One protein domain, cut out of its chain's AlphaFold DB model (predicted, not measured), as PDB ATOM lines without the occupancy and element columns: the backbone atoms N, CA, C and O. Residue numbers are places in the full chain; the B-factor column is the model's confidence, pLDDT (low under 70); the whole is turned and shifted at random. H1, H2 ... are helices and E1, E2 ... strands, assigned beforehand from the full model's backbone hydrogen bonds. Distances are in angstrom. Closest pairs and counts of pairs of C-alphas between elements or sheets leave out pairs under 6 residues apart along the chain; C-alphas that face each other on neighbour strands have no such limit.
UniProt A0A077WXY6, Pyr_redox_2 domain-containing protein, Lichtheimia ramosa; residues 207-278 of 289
ATOM      1  N   VAL A 207     -79.206  32.636  -9.882       90.69
ATOM      2  CA  VAL A 207     -79.492  31.208  -9.803       90.69
ATOM      3  C   VAL A 207     -79.353  30.800  -8.345       90.69
ATOM      4  O   VAL A 207     -78.305  31.032  -7.749       90.69
ATOM      5  N   VAL A 208     -80.440  30.265  -7.800       92.81
ATOM      6  CA  VAL A 208     -80.653  29.871  -6.406       92.81
ATOM      7  C   VAL A 208     -80.556  28.352  -6.343       92.81
ATOM      8  O   VAL A 208     -81.327  27.671  -7.030       92.81
ATOM      9  N   SER A 209     -79.617  27.812  -5.567       94.44
ATOM     10  CA  SER A 209     -79.564  26.367  -5.325       94.44
ATOM     11  C   SER A 209     -80.770  25.896  -4.508       94.44
ATOM     12  O   SER A 209     -81.314  26.604  -3.664       94.44
ATOM     13  N   LEU A 210     -81.223  24.682  -4.804       94.19
ATOM     14  CA  LEU A 210     -82.295  23.976  -4.112       94.19
ATOM     15  C   LEU A 210     -81.735  22.633  -3.625       94.19
ATOM     16  O   LEU A 210     -82.154  21.565  -4.073       94.19
ATOM     17  N   GLY A 211     -80.720  22.708  -2.765       91.31
ATOM     18  CA  GLY A 211     -79.876  21.577  -2.396       91.31
ATOM     19  C   GLY A 211     -78.759  21.287  -3.416       91.31
ATOM     20  O   GLY A 211     -78.555  22.033  -4.376       91.31
ATOM     21  N   PRO A 212     -78.032  20.167  -3.253       88.19
ATOM     22  CA  PRO A 212     -76.724  19.958  -3.881       88.19
ATOM     23  C   PRO A 212     -76.749  19.728  -5.399       88.19
ATOM     24  O   PRO A 212     -75.700  19.781  -6.036       88.19
ATOM     25  N   SER A 213     -77.907  19.406  -5.979       87.50
ATOM     26  CA  SER A 213     -78.016  18.975  -7.381       87.50
ATOM     27  C   SER A 213     -79.109  19.672  -8.180       87.50
ATOM     28  O   SER A 213     -79.282  19.365  -9.358       87.50
ATOM     29  N   HIS A 214     -79.852  20.588  -7.568       90.94
ATOM     30  CA  HIS A 214     -80.997  21.250  -8.183       90.94
ATOM     31  C   HIS A 214     -80.856  22.752  -7.963       90.94
ATOM     32  O   HIS A 214     -80.325  23.191  -6.951       90.94
ATOM     33  N   ALA A 215     -81.301  23.553  -8.920       93.31
ATOM     34  CA  ALA A 215     -81.350  25.001  -8.789       93.31
ATOM     35  C   ALA A 215     -82.500  25.564  -9.620       93.31
ATOM     36  O   ALA A 215     -83.031  24.892 -10.508       93.31
ATOM     37  N   ILE A 216     -82.856  26.816  -9.359       93.38
ATOM     38  CA  ILE A 216     -83.728  27.597 -10.232       93.38
ATOM     39  C   ILE A 216     -83.182  29.005 -10.396       93.38
ATOM     40  O   ILE A 216     -82.438  29.490  -9.549       93.38
ATOM     41  N   GLY A 217     -83.558  29.703 -11.458       90.50
ATOM     42  CA  GLY A 217     -83.088  31.070 -11.621       90.50
ATOM     43  C   GLY A 217     -83.447  31.722 -12.935       90.50
ATOM     44  O   GLY A 217     -84.286  31.240 -13.685       90.50
ATOM     45  N   SER A 218     -82.774  32.821 -13.224       85.50
ATOM     46  CA  SER A 218     -82.803  33.500 -14.507       85.50
ATOM     47  C   SER A 218     -81.383  33.873 -14.903       85.50
ATOM     48  O   SER A 218     -80.626  34.381 -14.074       85.50
ATOM     49  N   ILE A 219     -81.018  33.630 -16.159       80.38
ATOM     50  CA  ILE A 219     -79.756  34.096 -16.743       80.38
ATOM     51  C   ILE A 219     -80.105  34.918 -17.978       80.38
ATOM     52  O   ILE A 219     -80.689  34.391 -18.923       80.38
ATOM     53  N   SER A 220     -79.786  36.215 -17.962       72.19
ATOM     54  CA  SER A 220     -80.055  37.138 -19.079       72.19
ATOM     55  C   SER A 220     -81.504  37.071 -19.604       72.19
ATOM     56  O   SER A 220     -81.754  37.124 -20.806       72.19
ATOM     57  N   GLY A 221     -82.474  36.905 -18.696       71.88
ATOM     58  CA  GLY A 221     -83.906  36.827 -19.016       71.88
ATOM     59  C   GLY A 221     -84.418  35.434 -19.392       71.88
ATOM     60  O   GLY A 221     -85.626  35.263 -19.555       71.88
ATOM     61  N   ILE A 222     -83.540  34.435 -19.498       77.94
ATOM     62  CA  ILE A 222     -83.928  33.037 -19.684       77.94
ATOM     63  C   ILE A 222     -84.262  32.444 -18.318       77.94
ATOM     64  O   ILE A 222     -83.380  32.291 -17.474       77.94
ATOM     65  N   ILE A 223     -85.533  32.095 -18.113       82.69
ATOM     66  CA  ILE A 223     -86.020  31.490 -16.871       82.69
ATOM     67  C   ILE A 223     -85.638  30.006 -16.835       82.69
ATOM     68  O   ILE A 223     -86.034  29.220 -17.691       82.69
ATOM     69  N   LEU A 224     -84.913  29.621 -15.792       84.25
ATOM     70  CA  LEU A 224     -84.492  28.264 -15.465       84.25
ATOM     71  C   LEU A 224     -85.366  27.721 -14.326       84.25
ATOM     72  O   LEU A 224     -84.920  27.599 -13.191       84.25
ATOM     73  N   ASN A 225     -86.639  27.433 -14.604       79.25
ATOM     74  CA  ASN A 225     -87.605  26.916 -13.617       79.25
ATOM     75  C   ASN A 225     -87.952  25.427 -13.818       79.25
ATOM     76  O   ASN A 225     -88.903  24.924 -13.221       79.25
ATOM     77  N   GLY A 226     -87.227  24.735 -14.700       74.94
ATOM     78  CA  GLY A 226     -87.535  23.368 -15.125       74.94
ATOM     79  C   GLY A 226     -88.021  23.257 -16.570       74.94
ATOM     80  O   GLY A 226     -87.889  22.199 -17.174       74.94
ATOM     81  N   TRP A 227     -88.559  24.319 -17.169       72.25
ATOM     82  CA  TRP A 227     -89.021  24.280 -18.560       72.25
ATOM     83  C   TRP A 227     -87.847  24.287 -19.566       72.25
ATOM     84  O   TRP A 227     -86.845  24.956 -19.308       72.25
ATOM     85  N   PRO A 228     -87.930  23.574 -20.713       72.12
ATOM     86  CA  PRO A 228     -88.994  22.651 -21.144       72.12
ATOM     87  C   PRO A 228     -88.817  21.208 -20.636       72.12
ATOM     88  O   PRO A 228     -89.645  20.348 -20.908       72.12
ATOM     89  N   LEU A 229     -87.736  20.919 -19.910       77.12
ATOM     90  CA  LEU A 229     -87.309  19.555 -19.565       77.12
ATOM     91  C   LEU A 229     -88.035  18.944 -18.346       77.12
ATOM     92  O   LEU A 229     -87.747  17.808 -17.964       77.12
ATOM     93  N   GLY A 230     -88.956  19.689 -17.737       79.81
ATOM     94  CA  GLY A 230     -89.572  19.375 -16.450       79.81
ATOM     95  C   GLY A 230     -88.678  19.745 -15.261       79.81
ATOM     96  O   GLY A 230     -87.459  19.881 -15.385       79.81
ATOM     97  N   LEU A 231     -89.294  19.896 -14.082       78.56
ATOM     98  CA  LEU A 231     -88.620  20.402 -12.879       78.56
ATOM     99  C   LEU A 231     -87.367  19.596 -12.514       78.56
ATOM    100  O   LEU A 231     -86.348  20.204 -12.221       78.56
ATOM    101  N   ASP A 232     -87.388  18.261 -12.584       82.25
ATOM    102  CA  ASP A 232     -86.225  17.444 -12.200       82.25
ATOM    103  C   ASP A 232     -85.014  17.640 -13.131       82.25
ATOM    104  O   ASP A 232     -83.927  17.991 -12.680       82.25
ATOM    105  N   LYS A 233     -85.182  17.462 -14.447       84.56
ATOM    106  CA  LYS A 233     -84.064  17.594 -15.397       84.56
ATOM    107  C   LYS A 233     -83.623  19.046 -15.570       84.56
ATOM    108  O   LYS A 233     -82.426  19.317 -15.623       84.56
ATOM    109  N   GLY A 234     -84.571  19.979 -15.656       84.56
ATOM    110  CA  GLY A 234     -84.257  21.390 -15.871       84.56
ATOM    111  C   GLY A 234     -83.571  22.038 -14.666       84.56
ATOM    112  O   GLY A 234     -82.655  22.834 -14.855       84.56
ATOM    113  N   SER A 235     -83.925  21.655 -13.435       87.31
ATOM    114  CA  SER A 235     -83.236  22.169 -12.241       87.31
ATOM    115  C   SER A 235     -81.819  21.609 -12.072       87.31
ATOM    116  O   SER A 235     -80.942  22.334 -11.609       87.31
ATOM    117  N   LYS A 236     -81.543  20.373 -12.514       89.81
ATOM    118  CA  LYS A 236     -80.170  19.833 -12.594       89.81
ATOM    119  C   LYS A 236     -79.306  20.598 -13.593       89.81
ATOM    120  O   LYS A 236     -78.146  20.892 -13.320       89.81
ATOM    121  N   LEU A 237     -79.877  20.965 -14.743       87.38
ATOM    122  CA  LEU A 237     -79.189  21.812 -15.717       87.38
ATOM    123  C   LEU A 237     -78.913  23.210 -15.143       87.38
ATOM    124  O   LEU A 237     -77.817  23.739 -15.318       87.38
ATOM    125  N   ALA A 238     -79.873  23.784 -14.415       88.50
ATOM    126  CA  ALA A 238     -79.680  25.050 -13.714       88.50
ATOM    127  C   ALA A 238     -78.576  24.951 -12.645       88.50
ATOM    128  O   ALA A 238     -77.764  25.867 -12.526       88.50
ATOM    129  N   ALA A 239     -78.490  23.833 -11.917       90.06
ATOM    130  CA  ALA A 239     -77.428  23.589 -10.942       90.06
ATOM    131  C   ALA A 239     -76.047  23.491 -11.610       90.06
ATOM    132  O   ALA A 239     -75.080  24.074 -11.122       90.06
ATOM    133  N   LEU A 240     -75.953  22.834 -12.770       89.38
ATOM    134  CA  LEU A 240     -74.723  22.819 -13.564       89.38
ATOM    135  C   LEU A 240     -74.336  24.232 -14.028       89.38
ATOM    136  O   LEU A 240     -73.172  24.614 -13.924       89.38
ATOM    137  N   ALA A 241     -75.302  25.026 -14.497       86.75
ATOM    138  CA  ALA A 241     -75.059  26.414 -14.884       86.75
ATOM    139  C   ALA A 241     -74.545  27.252 -13.700       86.75
ATOM    140  O   ALA A 241     -73.544  27.954 -13.841       86.75
ATOM    141  N   LYS A 242     -75.169  27.125 -12.520       89.50
ATOM    142  CA  LYS A 242     -74.718  27.749 -11.266       89.50
ATOM    143  C   LYS A 242     -73.274  27.373 -10.940       89.50
ATOM    144  O   LYS A 242     -72.456  28.264 -10.733       89.50
ATOM    145  N   HIS A 243     -72.950  26.080 -10.985       87.75
ATOM    146  CA  HIS A 243     -71.595  25.593 -10.726       87.75
ATOM    147  C   HIS A 243     -70.566  26.227 -11.669       87.75
ATOM    148  O   HIS A 243     -69.522  26.705 -11.230       87.75
ATOM    149  N   MET A 244     -70.871  26.281 -12.968       84.75
ATOM    150  CA  MET A 244     -69.986  26.900 -13.956       84.75
ATOM    151  C   MET A 244     -69.793  28.399 -13.698       84.75
ATOM    152  O   MET A 244     -68.660  28.879 -13.741       84.75
ATOM    153  N   ILE A 245     -70.871  29.132 -13.387       82.44
ATOM    154  CA  ILE A 245     -70.811  30.564 -13.041       82.44
ATOM    155  C   ILE A 245     -69.882  30.789 -11.845       82.44
ATOM    156  O   ILE A 245     -69.041  31.688 -11.878       82.44
ATOM    157  N   GLU A 246     -69.999  29.969 -10.802       84.44
ATOM    158  CA  GLU A 246     -69.171  30.077  -9.598       84.44
ATOM    159  C   GLU A 246     -67.696  29.797  -9.882       84.44
ATOM    160  O   GLU A 246     -66.840  30.593  -9.495       84.44
ATOM    161  N   ARG A 247     -67.386  28.725 -10.621       82.62
ATOM    162  CA  ARG A 247     -66.007  28.374 -11.004       82.62
ATOM    163  C   ARG A 247     -65.330  29.473 -11.821       82.62
ATOM    164  O   ARG A 247     -64.179  29.825 -11.564       82.62
ATOM    165  N   ILE A 248     -66.053  30.049 -12.782       79.31
ATOM    166  CA  ILE A 248     -65.563  31.184 -13.577       79.31
ATOM    167  C   ILE A 248     -65.339  32.405 -12.673       79.31
ATOM    168  O   ILE A 248     -64.301  33.061 -12.762       79.31
ATOM    169  N   SER A 249     -66.272  32.683 -11.757       76.25
ATOM    170  CA  SER A 249     -66.188  33.821 -10.829       76.25
ATOM    171  C   SER A 249     -64.999  33.715  -9.865       76.25
ATOM    172  O   SER A 249     -64.349  34.726  -9.577       76.25
ATOM    173  N   MET A 250     -64.665  32.498  -9.424       76.44
ATOM    174  CA  MET A 250     -63.497  32.196  -8.583       76.44
ATOM    175  C   MET A 250     -62.165  32.215  -9.350       76.44
ATOM    176  O   MET A 250     -61.107  32.180  -8.732       76.44
ATOM    177  N   ASN A 251     -62.203  32.382 -10.679       77.56
ATOM    178  CA  ASN A 251     -61.047  32.313 -11.578       77.56
ATOM    179  C   ASN A 251     -60.344  30.944 -11.597       77.56
ATOM    180  O   ASN A 251     -59.161  30.869 -11.922       77.56
ATOM    181  N   ASP A 252     -61.062  29.856 -11.315       72.88
ATOM    182  CA  ASP A 252     -60.469  28.511 -11.230       72.88
ATOM    183  C   ASP A 252     -59.813  28.056 -12.553       72.88
ATOM    184  O   ASP A 252     -58.942  27.189 -12.553       72.88
ATOM    185  N   TYR A 253     -60.204  28.655 -13.684       72.62
ATOM    186  CA  TYR A 253     -59.716  28.318 -15.028       72.62
ATOM    187  C   TYR A 253     -58.819  29.388 -15.672       72.62
ATOM    188  O   TYR A 253     -58.514  29.272 -16.856       72.62
ATOM    189  N   ASN A 254     -58.420  30.448 -14.953       73.56
ATOM    190  CA  ASN A 254     -57.715  31.614 -15.522       73.56
ATOM    191  C   ASN A 254     -58.449  32.311 -16.690       73.56
ATOM    192  O   ASN A 254     -57.839  33.024 -17.484       73.56
ATOM    193  N   THR A 255     -59.766  32.130 -16.810       71.69
ATOM    194  CA  THR A 255     -60.598  32.713 -17.878       71.69
ATOM    195  C   THR A 255     -61.395  33.935 -17.427       71.69
ATOM    196  O   THR A 255     -62.189  34.468 -18.206       71.69
ATOM    197  N   LYS A 256     -61.211  34.398 -16.181       72.12
ATOM    198  CA  LYS A 256     -62.062  35.429 -15.572       72.12
ATOM    199  C   LYS A 256     -62.059  36.742 -16.346       72.12
ATOM    200  O   LYS A 256     -63.125  37.312 -16.522       72.12
ATOM    201  N   GLU A 257     -60.919  37.210 -16.854       72.81
ATOM    202  CA  GLU A 257     -60.868  38.462 -17.630       72.81
ATOM    203  C   GLU A 257     -61.680  38.368 -18.927       72.81
ATOM    204  O   GLU A 257     -62.565  39.189 -19.165       72.81
ATOM    205  N   THR A 258     -61.467  37.313 -19.719       74.06
ATOM    206  CA  THR A 258     -62.216  37.082 -20.962       74.06
ATOM    207  C   THR A 258     -63.709  36.892 -20.700       74.06
ATOM    208  O   THR A 258     -64.544  37.435 -21.424       74.06
ATOM    209  N   ALA A 259     -64.062  36.148 -19.648       73.12
ATOM    210  CA  ALA A 259     -65.450  35.962 -19.246       73.12
ATOM    211  C   ALA A 259     -66.090  37.281 -18.796       73.12
ATOM    212  O   ALA A 259     -67.222  37.557 -19.176       73.12
ATOM    213  N   ASN A 260     -65.370  38.122 -18.049       73.62
ATOM    214  CA  ASN A 260     -65.853  39.428 -17.604       73.62
ATOM    215  C   ASN A 260     -66.131  40.364 -18.779       73.62
ATOM    216  O   ASN A 260     -67.175  41.012 -18.802       73.62
ATOM    217  N   ASP A 261     -65.230  40.423 -19.761       75.00
ATOM    218  CA  ASP A 261     -65.438  41.244 -20.953       75.00
ATOM    219  C   ASP A 261     -66.637  40.756 -21.767       75.00
ATOM    220  O   ASP A 261     -67.469  41.567 -22.181       75.00
ATOM    221  N   LEU A 262     -66.783  39.436 -21.931       74.69
ATOM    222  CA  LEU A 262     -67.931  38.848 -22.613       74.69
ATOM    223  C   LEU A 262     -69.238  39.119 -21.861       74.69
ATOM    224  O   LEU A 262     -70.194  39.588 -22.468       74.69
ATOM    225  N   ILE A 263     -69.287  38.852 -20.553       70.75
ATOM    226  CA  ILE A 263     -70.464  39.077 -19.703       70.75
ATOM    227  C   ILE A 263     -70.852  40.548 -19.729       70.75
ATOM    228  O   ILE A 263     -72.028  40.858 -19.894       70.75
ATOM    229  N   TYR A 264     -69.881  41.454 -19.634       70.69
ATOM    230  CA  TYR A 264     -70.169  42.875 -19.698       70.69
ATOM    231  C   TYR A 264     -70.718  43.287 -21.060       70.69
ATOM    232  O   TYR A 264     -71.709  44.007 -21.125       70.69
ATOM    233  N   HIS A 265     -70.117  42.809 -22.148       71.50
ATOM    234  CA  HIS A 265     -70.593  43.122 -23.491       71.50
ATOM    235  C   HIS A 265     -71.986  42.545 -23.760       71.50
ATOM    236  O   HIS A 265     -72.844  43.211 -24.341       71.50
ATOM    237  N   MET A 266     -72.227  41.308 -23.315       67.44
ATOM    238  CA  MET A 266     -73.538  40.668 -23.363       67.44
ATOM    239  C   MET A 266     -74.549  41.401 -22.496       67.44
ATOM    240  O   MET A 266     -75.703  41.460 -22.884       67.44
ATOM    241  N   HIS A 267     -74.145  41.964 -21.359       65.94
ATOM    242  CA  HIS A 267     -75.019  42.763 -20.509       65.94
ATOM    243  C   HIS A 267     -75.401  44.083 -21.194       65.94
ATOM    244  O   HIS A 267     -76.581  44.366 -21.394       65.94
ATOM    245  N   GLU A 268     -74.412  44.834 -21.677       65.69
ATOM    246  CA  GLU A 268     -74.607  46.099 -22.401       65.69
ATOM    247  C   GLU A 268     -75.504  45.919 -23.646       65.69
ATOM    248  O   GLU A 268     -76.360  46.752 -23.950       65.69
ATOM    249  N   LYS A 269     -75.381  44.774 -24.331       63.97
ATOM    250  CA  LYS A 269     -76.193  44.405 -25.504       63.97
ATOM    251  C   LYS A 269     -77.347  43.440 -25.207       63.97
ATOM    252  O   LYS A 269     -78.020  43.003 -26.141       63.97
ATOM    253  N   GLY A 270     -77.617  43.103 -23.946       55.06
ATOM    254  CA  GLY A 270     -78.492  41.979 -23.567       55.06
ATOM    255  C   GLY A 270     -79.934  42.149 -24.029       55.06
ATOM    256  O   GLY A 270     -80.587  41.198 -24.462       55.06
ATOM    257  N   HIS A 271     -80.384  43.402 -24.085       52.97
ATOM    258  CA  HIS A 271     -81.677  43.797 -24.632       52.97
ATOM    259  C   HIS A 271     -81.872  43.387 -26.110       52.97
ATOM    260  O   HIS A 271     -83.003  43.124 -26.525       52.97
ATOM    261  N   LEU A 272     -80.806  43.293 -26.918       54.66
ATOM    262  CA  LEU A 272     -80.879  42.793 -28.299       54.66
ATOM    263  C   LEU A 272     -81.055  41.272 -28.345       54.66
ATOM    264  O   LEU A 272     -81.847  40.766 -29.140       54.66
ATOM    265  N   PHE A 273     -80.352  40.545 -27.475       52.19
ATOM    266  CA  PHE A 273     -80.421  39.085 -27.413       52.19
ATOM    267  C   PHE A 273     -81.784  38.612 -26.894       52.19
ATOM    268  O   PHE A 273     -82.384  37.694 -27.452       52.19
ATOM    269  N   GLN A 274     -82.335  39.309 -25.897       52.34
ATOM    270  CA  GLN A 274     -83.686  39.068 -25.398       52.34
ATOM    271  C   GLN A 274     -84.740  39.309 -26.485       52.34
ATOM    272  O   GLN A 274     -85.597  38.454 -26.695       52.34
ATOM    273  N   LYS A 275     -84.649  40.415 -27.241       57.34
ATOM    274  CA  LYS A 275     -85.545  40.672 -28.384       57.34
ATOM    275  C   LYS A 275     -85.499  39.538 -29.411       57.34
ATOM    276  O   LYS A 275     -86.548  39.133 -29.908       57.34
ATOM    277  N   LEU A 276     -84.309  39.005 -29.694       57.88
ATOM    278  CA  LEU A 276     -84.126  37.894 -30.626       57.88
ATOM    279  C   LEU A 276     -84.764  36.596 -30.104       57.88
ATOM    280  O   LEU A 276     -85.543  35.970 -30.819       57.88
ATOM    281  N   ILE A 277     -84.498  36.218 -28.851       54.81
ATOM    282  CA  ILE A 277     -85.059  35.002 -28.242       54.81
ATOM    283  C   ILE A 277     -86.581  35.112 -28.096       54.81
ATOM    284  O   ILE A 277     -87.299  34.189 -28.470       54.81
ATOM    285  N   THR A 278     -87.107  36.247 -27.627       58.03
ATOM    286  CA  THR A 278     -88.558  36.474 -27.540       58.03
ATOM    287  C   THR A 278     -89.224  36.401 -28.917       58.03
ATOM    288  O   THR A 278     -90.321  35.854 -29.034       58.03
TER     289      THR A 278
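AT A GLANCE: This is residues 207 to 278 of the 289 residues of the protein "Pyr_redox_2 domain-containing protein" of Lichtheimia ramosa (UniProt A0A077WXY6). A small antiparallel sheet of three short strands has the long helix H1 across one face, and from the end of H1 the helices H2 and H3 run on as an arm that turns round in a flat, open C. H1 and H2 make a corner, H2 faces the sheet across an empty gap, and H3 comes back toward the E3 side of the sheet. The printed part has 72 residues with three named strands and three named helices, in the order E1 E2 E3 H1 H2 H3; the sheet's order is E1 E2 E3, and the class is mixed, helices and strands. It is only just compact, close to loose, with a radius of gyration of the C-alphas of 13.4 A, and its C-alphas span 33 by 33 by 14 A.

HOW THE PARTS SIT: E1, residues 207 to 209, and E2, residues 215 to 219, form an antiparallel hairpin at 173 degrees, with N 208 and O 216 2.8 A apart, within hydrogen-bond range. E2 and E3, residues 222 to 224, form a second antiparallel hairpin at 177 degrees, with N 224 and O 217 at 2.7 A. The three strands are a meander, each the antiparallel neighbour of the one before. The pairing is staggered: E2 pairs with E1 over residues 215 to 217 and with E3 over residues 217 to 219. H1, residues 230 to 249, is on one face of the sheet, which gives two layers, a helix on a sheet. Its height over the sheet is 7.1 A. It lies over E1 and E2 and runs across the strands, at 71 degrees to E1 on the local plane. The closest C-alphas of E2 and H1 are those of Ala 215 and Ala 239, 4.7 A apart. H1 and H2, residues 256 to 268, only just touch, with 3 pairs of C-alphas within 8 A, made by residues 248 to 249 of H1 and 256 to 259 of H2 alone; the closest are Ile 248 and Lys 256, 5.9 A. They run opposite ways at a steep tilt of 60 degrees. H2 is not on the sheet. H2 and H3, residues 270 to 278, meet only through their link. E3 and H3 are only just apart, their closest C-alphas 8.3 A from each other. In H1, H2 and H3 every O i to N i+4 pair is within hydrogen-bond range.

IN THESE COORDINATES: E1 begins at C-alpha 207, (-79.492, 31.208, -9.803), and measures 6.6 A from first to last C-alpha; E2 measures 12.2 A and E3 6.4 A. H1 measures 28.1 A and ends at C-alpha 249, (-66.188, 33.821, -10.829). H2 measures 17.8 A; H3 measures 12.1 A and ends at C-alpha 278, (-88.558, 36.474, -27.540).

THE WHOLE: The C-alphas of Gly 230 and Glu 257, the two farthest apart, are 34.5 A from each other. The printed part has no cut, and no link is long. Mean pLDDT of the printed part is 77.3; residues 266 to 278 are under 70.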